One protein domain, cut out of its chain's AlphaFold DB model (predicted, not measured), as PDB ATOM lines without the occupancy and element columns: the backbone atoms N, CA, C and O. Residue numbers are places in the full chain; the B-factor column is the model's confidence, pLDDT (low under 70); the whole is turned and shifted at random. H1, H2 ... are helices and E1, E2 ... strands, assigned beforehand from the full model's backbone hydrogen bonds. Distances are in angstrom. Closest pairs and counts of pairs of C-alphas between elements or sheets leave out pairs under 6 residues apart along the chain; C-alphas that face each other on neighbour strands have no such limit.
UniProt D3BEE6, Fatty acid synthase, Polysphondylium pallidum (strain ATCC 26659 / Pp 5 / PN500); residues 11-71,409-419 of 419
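AT A GLANCE: This is residues 11 to 71 and 409 to 419 of the 419 residues of the protein "Fatty acid synthase" of Polysphondylium pallidum (strain ATCC 26659 / Pp 5 / PN500) (UniProt D3BEE6). A loose, open frame: a small two-strand ladder, E1 with E2, at one end of the longest axis, and helix H4 at the other end, crossing H2. H3 lies between E1 and E2 along the chain, while H2 is joined to E1 by a loop whose residues 33 to 38 stick out, and H1 is set off beside the corner where H2 and H3 come near each other. The printed part has 72 residues, with four named helices and two named strands in the order H1, H2, E1, H3, E2, H4; the sheet's order is E1 - E2, antiparallel, and the class is mostly helix. The whole is loose, with a radius of gyration of the C-alphas of 14.1 A and spans of 38 by 27 by 21 A.

HOW THE PARTS SIT: The sheet holds E1, residues 41 to 44, and E2, residues 63 to 66, antiparallel at 172 degrees between their directions. N 44 and O 63 are 2.9 A apart and N 63 and O 44 are 3.1 A apart, both within hydrogen-bond range. H3, residues 50 to 58, is joined to both strands by tight links. H2, residues 23 to 31, is close to H3 but not clearly touching, at a steep tilt of 57 degrees, the same way; the closest C-alphas, of Phe 23 and Trp 50, are 6.0 A apart. H4, residues 409 to 417, touches H2 about perpendicular, at 87 degrees, with the closest C-alphas, of Asp 25 and Tyr 414, 6.8 A apart. H1, residues 11 to 17, is close to H2 but not clearly touching, with the closest C-alphas, of Ser 17 and Phe 23, 7.8 A apart. H4 is apart from H1, H3 and E1. In H2, H3 and H4 every O i to N i+4 pair is within hydrogen-bond range; in H1, 2 of 3 are.

IN THESE COORDINATES: E1 begins at C-alpha 41, (1.407, -44.354, -5.549), and is 10.4 A long; E2 is 10.6 A long. H3 measures 12.2 A, and H2 and H4 12.4 A each. H1 begins at C-alpha 11, (7.821, -40.208, -28.469), and is 10.9 A long. H4 ends at C-alpha 417, (27.929, -33.055, -12.761).

THE WHOLE: The two C-alphas farthest apart, of Thr 69 and Lys 409, are 37.7 A from each other. Residues 72 to 408 are not printed, and C-alphas 71 and 409 are 34.7 A apart across this cut. Of the links printed whole, none is long. The mean pLDDT of the printed part is 76.5; residues 11 to 16, 34 to 40, 59 to 62, 64 to 71 and 419 are under 70.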
ATOM      1  N   GLU A  11       7.124 -41.383 -27.910       43.06
ATOM      2  CA  GLU A  11       7.821 -40.208 -28.469       43.06
ATOM      3  C   GLU A  11       8.488 -39.322 -27.400       43.06
ATOM      4  O   GLU A  11       9.522 -38.707 -27.653       43.06
ATOM      5  N   SER A  12       7.972 -39.316 -26.167       59.72
ATOM      6  CA  SER A  12       8.579 -38.588 -25.040       59.72
ATOM      7  C   SER A  12       9.738 -39.347 -24.374       59.72
ATOM      8  O   SER A  12      10.429 -38.790 -23.521       59.72
ATOM      9  N   PHE A  13       9.996 -40.602 -24.776       59.38
ATOM     10  CA  PHE A  13      11.073 -41.435 -24.232       59.38
ATOM     11  C   PHE A  13      12.461 -41.002 -24.702       59.38
ATOM     12  O   PHE A  13      13.351 -40.886 -23.864       59.38
ATOM     13  N   ILE A  14      12.658 -40.743 -26.000       60.91
ATOM     14  CA  ILE A  14      13.969 -40.327 -26.531       60.91
ATOM     15  C   ILE A  14      14.379 -39.000 -25.892       60.91
ATOM     16  O   ILE A  14      15.490 -38.859 -25.395       60.91
ATOM     17  N   GLU A  15      13.455 -38.045 -25.806       62.31
ATOM     18  CA  GLU A  15      13.705 -36.782 -25.109       62.31
ATOM     19  C   GLU A  15      13.940 -36.950 -23.605       62.31
ATOM     20  O   GLU A  15      14.604 -36.110 -23.001       62.31
ATOM     21  N   PHE A  16      13.385 -37.987 -22.976       67.12
ATOM     22  CA  PHE A  16      13.563 -38.247 -21.551       67.12
ATOM     23  C   PHE A  16      14.892 -38.948 -21.250       67.12
ATOM     24  O   PHE A  16      15.610 -38.515 -20.349       67.12
ATOM     25  N   SER A  17      15.238 -39.999 -21.994       70.56
ATOM     26  CA  SER A  17      16.505 -40.720 -21.840       70.56
ATOM     27  C   SER A  17      17.695 -39.844 -22.230       70.56
ATOM     28  O   SER A  17      18.691 -39.851 -21.512       70.56
ATOM     29  N   ASN A  18      17.549 -38.977 -23.243       74.12
ATOM     30  CA  ASN A  18      18.565 -37.990 -23.635       74.12
ATOM     31  C   ASN A  18      18.877 -36.937 -22.551       74.12
ATOM     32  O   ASN A  18      19.863 -36.215 -22.681       74.12
ATOM     33  N   ARG A  19      18.075 -36.825 -21.478       77.44
ATOM     34  CA  ARG A  19      18.380 -35.937 -20.333       77.44
ATOM     35  C   ARG A  19      19.464 -36.496 -19.417       77.44
ATOM     36  O   ARG A  19      19.920 -35.780 -18.531       77.44
ATOM     37  N   TYR A  20      19.841 -37.761 -19.589       80.44
ATOM     38  CA  TYR A  20      20.823 -38.440 -18.756       80.44
ATOM     39  C   TYR A  20      21.969 -38.959 -19.623       80.44
ATOM     40  O   TYR A  20      21.738 -39.578 -20.656       80.44
ATOM     41  N   GLU A  21      23.212 -38.759 -19.177       82.69
ATOM     42  CA  GLU A  21      24.401 -39.271 -19.880       82.69
ATOM     43  C   GLU A  21      24.401 -40.806 -19.980       82.69
ATOM     44  O   GLU A  21      24.928 -41.380 -20.932       82.69
ATOM     45  N   SER A  22      23.809 -41.488 -18.996       89.94
ATOM     46  CA  SER A  22      23.709 -42.943 -18.955       89.94
ATOM     47  C   SER A  22      22.498 -43.416 -18.145       89.94
ATOM     48  O   SER A  22      21.949 -42.685 -17.316       89.94
ATOM     49  N   PHE A  23      22.111 -44.687 -18.319       89.69
ATOM     50  CA  PHE A  23      21.101 -45.326 -17.461       89.69
ATOM     51  C   PHE A  23      21.505 -45.304 -15.977       89.69
ATOM     52  O   PHE A  23      20.667 -45.145 -15.089       89.69
ATOM     53  N   LYS A  24      22.809 -45.415 -15.694       91.06
ATOM     54  CA  LYS A  24      23.343 -45.346 -14.334       91.06
ATOM     55  C   LYS A  24      23.137 -43.965 -13.717       91.06
ATOM     56  O   LYS A  24      22.714 -43.892 -12.567       91.06
ATOM     57  N   ASP A  25      23.376 -42.891 -14.469       90.44
ATOM     58  CA  ASP A  25      23.131 -41.521 -13.998       90.44
ATOM     59  C   ASP A  25      21.645 -41.283 -13.726       90.44
ATOM     60  O   ASP A  25      21.288 -40.713 -12.695       90.44
ATOM     61  N   PHE A  26      20.764 -41.798 -14.590       89.62
ATOM     62  CA  PHE A  26      19.326 -41.811 -14.321       89.62
ATOM     63  C   PHE A  26      19.009 -42.514 -12.994       89.62
ATOM     64  O   PHE A  26      18.333 -41.944 -12.135       89.62
ATOM     65  N   ALA A  27      19.521 -43.728 -12.795       90.88
ATOM     66  CA  ALA A  27      19.251 -44.519 -11.600       90.88
ATOM     67  C   ALA A  27      19.805 -43.868 -10.312       90.88
ATOM     68  O   ALA A  27      19.098 -43.830  -9.298       90.88
ATOM     69  N   ILE A  28      21.007 -43.272 -10.358       91.69
ATOM     70  CA  ILE A  28      21.575 -42.492  -9.245       91.69
ATOM     71  C   ILE A  28      20.683 -41.288  -8.934       91.69
ATOM     72  O   ILE A  28      20.308 -41.096  -7.774       91.69
ATOM     73  N   GLY A  29      20.285 -40.524  -9.953       88.81
ATOM     74  CA  GLY A  29      19.380 -39.388  -9.797       88.81
ATOM     75  C   GLY A  29      18.068 -39.778  -9.120       88.81
ATOM     76  O   GLY A  29      17.648 -39.124  -8.169       88.81
ATOM     77  N   GLN A  30      17.465 -40.897  -9.537       86.19
ATOM     78  CA  GLN A  30      16.261 -41.436  -8.899       86.19
ATOM     79  C   GLN A  30      16.491 -41.822  -7.432       86.19
ATOM     80  O   GLN A  30      15.613 -41.591  -6.602       86.19
ATOM     81  N   SER A  31      17.660 -42.376  -7.092       88.50
ATOM     82  CA  SER A  31      17.987 -42.777  -5.716       88.50
ATOM     83  C   SER A  31      18.157 -41.614  -4.738       88.50
ATOM     84  O   SER A  31      17.972 -41.799  -3.537       88.50
ATOM     85  N   LEU A  32      18.487 -40.423  -5.246       87.00
ATOM     86  CA  LEU A  32      18.704 -39.213  -4.452       87.00
ATOM     87  C   LEU A  32      17.423 -38.405  -4.211       87.00
ATOM     88  O   LEU A  32      17.440 -37.459  -3.421       87.00
ATOM     89  N   LEU A  33      16.318 -38.744  -4.884       81.12
ATOM     90  CA  LEU A  33      15.051 -38.047  -4.694       81.12
ATOM     91  C   LEU A  33      14.529 -38.265  -3.269       81.12
ATOM     92  O   LEU A  33      14.437 -39.393  -2.786       81.12
ATOM     93  N   ASP A  34      14.117 -37.182  -2.606       67.88
ATOM     94  CA  ASP A  34      13.397 -37.284  -1.338       67.88
ATOM     95  C   ASP A  34      11.957 -37.755  -1.590       67.88
ATOM     96  O   ASP A  34      11.033 -36.974  -1.845       67.88
ATOM     97  N   LEU A  35      11.774 -39.071  -1.525       64.81
ATOM     98  CA  LEU A  35      10.493 -39.740  -1.746       64.81
ATOM     99  C   LEU A  35       9.525 -39.557  -0.563       64.81
ATOM    100  O   LEU A  35       8.347 -39.892  -0.686       64.81
ATOM    101  N   SER A  36       9.972 -38.975   0.564       56.53
ATOM    102  CA  SER A  36       9.115 -38.716   1.733       56.53
ATOM    103  C   SER A  36       8.054 -37.645   1.475       56.53
ATOM    104  O   SER A  36       7.024 -37.613   2.151       56.53
ATOM    105  N   ARG A  37       8.280 -36.780   0.479       50.50
ATOM    106  CA  ARG A  37       7.423 -35.624   0.203       50.50
ATOM    107  C   ARG A  37       6.367 -35.854  -0.863       50.50
ATOM    108  O   ARG A  37       5.552 -34.959  -1.068       50.50
ATOM    109  N   SER A  38       6.351 -36.994  -1.560       51.88
ATOM    110  CA  SER A  38       5.349 -37.180  -2.607       51.88
ATOM    111  C   SER A  38       5.285 -38.556  -3.248       51.88
ATOM    112  O   SER A  38       6.026 -38.865  -4.180       51.88
ATOM    113  N   SER A  39       4.210 -39.261  -2.947       54.50
ATOM    114  CA  SER A  39       3.140 -39.590  -3.900       54.50
ATOM    115  C   SER A  39       2.237 -40.621  -3.237       54.50
ATOM    116  O   SER A  39       2.679 -41.387  -2.386       54.50
ATOM    117  N   THR A  40       0.970 -40.631  -3.625       61.97
ATOM    118  CA  THR A  40      -0.010 -41.630  -3.197       61.97
ATOM    119  C   THR A  40       0.188 -42.985  -3.876       61.97
ATOM    120  O   THR A  40      -0.490 -43.931  -3.518       61.97
ATOM    121  N   ILE A  41       1.114 -43.106  -4.836       70.38
ATOM    122  CA  ILE A  41       1.407 -44.354  -5.549       70.38
ATOM    123  C   ILE A  41       2.919 -44.508  -5.686       70.38
ATOM    124  O   ILE A  41       3.591 -43.724  -6.365       70.38
ATOM    125  N   ARG A  42       3.454 -45.573  -5.091       78.12
ATOM    126  CA  ARG A  42       4.866 -45.946  -5.207       78.12
ATOM    127  C   ARG A  42       5.021 -47.056  -6.241       78.12
ATOM    128  O   ARG A  42       4.218 -47.985  -6.279       78.12
ATOM    129  N   LYS A  43       6.057 -46.942  -7.079       81.69
ATOM    130  CA  LYS A  43       6.453 -47.976  -8.043       81.69
ATOM    131  C   LYS A  43       7.954 -48.236  -7.999       81.69
ATOM    132  O   LYS A  43       8.744 -47.284  -7.937       81.69
ATOM    133  N   ALA A  44       8.342 -49.500  -8.103       86.88
ATOM    134  CA  ALA A  44       9.727 -49.940  -8.200       86.88
ATOM    135  C   ALA A  44       9.920 -50.872  -9.406       86.88
ATOM    136  O   ALA A  44       9.057 -51.687  -9.720       86.88
ATOM    137  N   ILE A  45      11.060 -50.710 -10.081       90.44
ATOM    138  CA  ILE A  45      11.486 -51.497 -11.243       90.44
ATOM    139  C   ILE A  45      12.970 -51.781 -11.037       90.44
ATOM    140  O   ILE A  45      13.723 -50.851 -10.740       90.44
ATOM    141  N   VAL A  46      13.363 -53.043 -11.180       91.56
ATOM    142  CA  VAL A  46      14.762 -53.479 -11.179       91.56
ATOM    143  C   VAL A  46      15.161 -53.715 -12.625       91.56
ATOM    144  O   VAL A  46      14.573 -54.576 -13.276       91.56
ATOM    145  N   ALA A  47      16.130 -52.952 -13.127       91.69
ATOM    146  CA  ALA A  47      16.589 -53.052 -14.507       91.69
ATOM    147  C   ALA A  47      18.102 -52.839 -14.631       91.69
ATOM    148  O   ALA A  47      18.694 -52.167 -13.782       91.69
ATOM    149  N   CYS A  48      18.720 -53.431 -15.658       90.69
ATOM    150  CA  CYS A  48      20.159 -53.297 -15.924       90.69
ATOM    151  C   CYS A  48      20.515 -52.161 -16.893       90.69
ATOM    152  O   CYS A  48      21.612 -51.609 -16.798       90.69
ATOM    153  N   ASP A  49      19.595 -51.789 -17.778       90.56
ATOM    154  CA  ASP A  49      19.764 -50.757 -18.800       90.56
ATOM    155  C   ASP A  49      18.404 -50.156 -19.210       90.56
ATOM    156  O   ASP A  49      17.362 -50.448 -18.611       90.56
ATOM    157  N   TRP A  50      18.426 -49.270 -20.209       88.62
ATOM    158  CA  TRP A  50      17.229 -48.602 -20.719       88.62
ATOM    159  C   TRP A  50      16.232 -49.559 -21.379       88.62
ATOM    160  O   TRP A  50      15.032 -49.399 -21.157       88.62
ATOM    161  N   ASP A  51      16.706 -50.546 -22.140       88.31
ATOM    162  CA  ASP A  51      15.841 -51.476 -22.872       88.31
ATOM    163  C   ASP A  51      15.071 -52.368 -21.888       88.31
ATOM    164  O   ASP A  51      13.842 -52.468 -21.955       88.31
ATOM    165  N   ASP A  52      15.773 -52.924 -20.896       88.44
ATOM    166  CA  ASP A  52      15.176 -53.719 -19.822       88.44
ATOM    167  C   ASP A  52      14.213 -52.876 -18.963       88.44
ATOM    168  O   ASP A  52      13.110 -53.317 -18.626       88.44
ATOM    169  N   PHE A  53      14.574 -51.625 -18.647       87.31
ATOM    170  CA  PHE A  53      13.700 -50.716 -17.898       87.31
ATOM    171  C   PHE A  53      12.382 -50.449 -18.630       87.31
ATOM    172  O   PHE A  53      11.317 -50.513 -18.013       87.31
ATOM    173  N   LEU A  54      12.435 -50.177 -19.933       83.81
ATOM    174  CA  LEU A  54      11.250 -49.901 -20.738       83.81
ATOM    175  C   LEU A  54      10.384 -51.132 -20.961       83.81
ATOM    176  O   LEU A  54       9.161 -51.051 -20.829       83.81
ATOM    177  N   GLN A  55      11.001 -52.276 -21.255       85.00
ATOM    178  CA  GLN A  55      10.284 -53.542 -21.360       85.00
ATOM    179  C   GLN A  55       9.547 -53.851 -20.050       85.00
ATOM    180  O   GLN A  55       8.399 -54.306 -20.049       85.00
ATOM    181  N   LYS A  56      10.173 -53.569 -18.906       85.31
ATOM    182  CA  LYS A  56       9.543 -53.762 -17.597       85.31
ATOM    183  C   LYS A  56       8.488 -52.714 -17.266       85.31
ATOM    184  O   LYS A  56       7.527 -53.022 -16.570       85.31
ATOM    185  N   LEU A  57       8.633 -51.497 -17.776       81.75
ATOM    186  CA  LEU A  57       7.646 -50.433 -17.611       81.75
ATOM    187  C   LEU A  57       6.370 -50.697 -18.428       81.75
ATOM    188  O   LEU A  57       5.274 -50.413 -17.943       81.75
ATOM    189  N   SER A  58       6.508 -51.244 -19.641       72.25
ATOM    190  CA  SER A  58       5.388 -51.583 -20.533       72.25
ATOM    191  C   SER A  58       4.670 -52.877 -20.132       72.25
ATOM    192  O   SER A  58       3.484 -53.056 -20.415       72.25
ATOM    193  N   THR A  59       5.357 -53.771 -19.420       67.69
ATOM    194  CA  THR A  59       4.777 -54.989 -18.845       67.69
ATOM    195  C   THR A  59       4.296 -54.760 -17.405       67.69
ATOM    196  O   THR A  59       4.722 -53.844 -16.710       67.69
ATOM    197  N   LYS A  60       3.419 -55.626 -16.874       62.91
ATOM    198  CA  LYS A  60       3.003 -55.589 -15.450       62.91
ATOM    199  C   LYS A  60       4.096 -56.077 -14.476       62.91
ATOM    200  O   LYS A  60       3.778 -56.537 -13.386       62.91
ATOM    201  N   SER A  61       5.374 -56.012 -14.854       61.62
ATOM    202  CA  SER A  61       6.506 -56.392 -13.990       61.62
ATOM    203  C   SER A  61       6.907 -55.281 -13.008       61.62
ATOM    204  O   SER A  61       7.823 -55.441 -12.204       61.62
ATOM    205  N   VAL A  62       6.179 -54.163 -13.032       67.00
ATOM    206  CA  VAL A  62       6.297 -53.072 -12.071       67.00
ATOM    207  C   VAL A  62       5.677 -53.463 -10.732       67.00
ATOM    208  O   VAL A  62       4.478 -53.731 -10.638       67.00
ATOM    209  N   ILE A  63       6.473 -53.396  -9.668       73.88
ATOM    210  CA  ILE A  63       5.967 -53.486  -8.299       73.88
ATOM    211  C   ILE A  63       5.267 -52.162  -8.009       73.88
ATOM    212  O   ILE A  63       5.916 -51.116  -8.033       73.88
ATOM    213  N   ALA A  64       3.959 -52.190  -7.777       67.75
ATOM    214  CA  ALA A  64       3.161 -51.000  -7.533       67.75
ATOM    215  C   ALA A  64       2.137 -51.259  -6.437       67.75
ATOM    216  O   ALA A  64       1.501 -52.310  -6.407       67.75
ATOM    217  N   THR A  65       1.938 -50.272  -5.576       64.94
ATOM    218  CA  THR A  65       0.866 -50.297  -4.582       64.94
ATOM    219  C   THR A  65       0.280 -48.907  -4.424       64.94
ATOM    220  O   THR A  65       1.017 -47.917  -4.372       64.94
ATOM    221  N   ASP A  66      -1.045 -48.854  -4.335       59.22
ATOM    222  CA  ASP A  66      -1.778 -47.634  -4.036       59.22
ATOM    223  C   ASP A  66      -1.596 -47.329  -2.542       59.22
ATOM    224  O   ASP A  66      -2.054 -48.066  -1.675       59.22
ATOM    225  N   SER A  67      -0.811 -46.302  -2.232       55.84
ATOM    226  CA  SER A  67      -0.476 -45.890  -0.870       55.84
ATOM    227  C   SER A  67      -1.388 -44.773  -0.359       55.84
ATOM    228  O   SER A  67      -1.014 -44.091   0.594       55.84
ATOM    229  N   ASN A  68      -2.562 -44.577  -0.975       48.66
ATOM    230  CA  ASN A  68      -3.555 -43.553  -0.619       48.66
ATOM    231  C   ASN A  68      -4.005 -43.582   0.861       48.66
ATOM    232  O   ASN A  68      -4.586 -42.607   1.329       48.66
ATOM    233  N   THR A  69      -3.695 -44.642   1.615       48.72
ATOM    234  CA  THR A  69      -4.047 -44.796   3.040       48.72
ATOM    235  C   THR A  69      -2.883 -45.189   3.958       48.72
ATOM    236  O   THR A  69      -3.087 -45.318   5.160       48.72
ATOM    237  N   ARG A  70      -1.661 -45.383   3.441       58.62
ATOM    238  CA  ARG A  70      -0.607 -46.091   4.193       58.62
ATOM    239  C   ARG A  70       0.092 -45.185   5.204       58.62
ATOM    240  O   ARG A  70       0.644 -44.140   4.845       58.62
ATOM    241  N   THR A  71       0.040 -45.588   6.469       54.59
ATOM    242  CA  THR A  71       0.448 -44.779   7.622       54.59
ATOM    243  C   THR A  71       1.960 -44.511   7.671       54.59
ATOM    244  O   THR A  71       2.783 -45.204   7.071       54.59
ATOM    245  N   LYS A 409      31.920 -42.388  -4.103       94.50
ATOM    246  CA  LYS A 409      32.562 -41.784  -5.272       94.50
ATOM    247  C   LYS A 409      31.554 -41.533  -6.396       94.50
ATOM    248  O   LYS A 409      31.455 -40.400  -6.848       94.50
ATOM    249  N   GLU A 410      30.765 -42.538  -6.775       94.19
ATOM    250  CA  GLU A 410      29.744 -42.408  -7.828       94.19
ATOM    251  C   GLU A 410      28.679 -41.363  -7.474       94.19
ATOM    252  O   GLU A 410      28.307 -40.544  -8.312       94.19
ATOM    253  N   LEU A 411      28.224 -41.337  -6.215       94.00
ATOM    254  CA  LEU A 411      27.258 -40.336  -5.748       94.00
ATOM    255  C   LEU A 411      27.829 -38.910  -5.808       94.00
ATOM    256  O   LEU A 411      27.109 -37.974  -6.158       94.00
ATOM    257  N   ASN A 412      29.104 -38.727  -5.457       93.19
ATOM    258  CA  ASN A 412      29.764 -37.422  -5.505       93.19
ATOM    259  C   ASN A 412      30.029 -36.969  -6.945       93.19
ATOM    260  O   ASN A 412      29.787 -35.808  -7.258       93.19
ATOM    261  N   GLU A 413      30.472 -37.875  -7.818       93.19
ATOM    262  CA  GLU A 413      30.647 -37.605  -9.248       93.19
ATOM    263  C   GLU A 413      29.325 -37.173  -9.891       93.19
ATOM    264  O   GLU A 413      29.285 -36.156 -10.578       93.19
ATOM    265  N   TYR A 414      28.223 -37.874  -9.596       91.69
ATOM    266  CA  TYR A 414      26.897 -37.484 -10.075       91.69
ATOM    267  C   TYR A 414      26.486 -36.090  -9.578       91.69
ATOM    268  O   TYR A 414      26.023 -35.266 -10.365       91.69
ATOM    269  N   LYS A 415      26.677 -35.799  -8.283       89.81
ATOM    270  CA  LYS A 415      26.339 -34.487  -7.702       89.81
ATOM    271  C   LYS A 415      27.150 -33.351  -8.317       89.81
ATOM    272  O   LYS A 415      26.580 -32.303  -8.568       89.81
ATOM    273  N   LEU A 416      28.443 -33.552  -8.570       90.06
ATOM    274  CA  LEU A 416      29.302 -32.539  -9.194       90.06
ATOM    275  C   LEU A 416      28.888 -32.229 -10.637       90.06
ATOM    276  O   LEU A 416      29.001 -31.087 -11.060       90.06
ATOM    277  N   LYS A 417      28.404 -33.230 -11.380       86.62
ATOM    278  CA  LYS A 417      27.929 -33.055 -12.761       86.62
ATOM    279  C   LYS A 417      26.568 -32.357 -12.871       86.62
ATOM    280  O   LYS A 417      26.278 -31.786 -13.914       86.62
ATOM    281  N   ASN A 418      25.722 -32.464 -11.843       80.69
ATOM    282  CA  ASN A 418      24.316 -32.028 -11.868       80.69
ATOM    283  C   ASN A 418      24.005 -30.897 -10.859       80.69
ATOM    284  O   ASN A 418      22.833 -30.647 -10.568       80.69
ATOM    285  N   GLN A 419      25.041 -30.268 -10.288       66.00
ATOM    286  CA  GLN A 419      24.966 -28.955  -9.630       66.00
ATOM    287  C   GLN A 419      24.979 -27.858 -10.686       66.00
ATOM    288  O   GLN A 419      24.233 -26.873 -10.486       66.00
TER     289      GLN A 419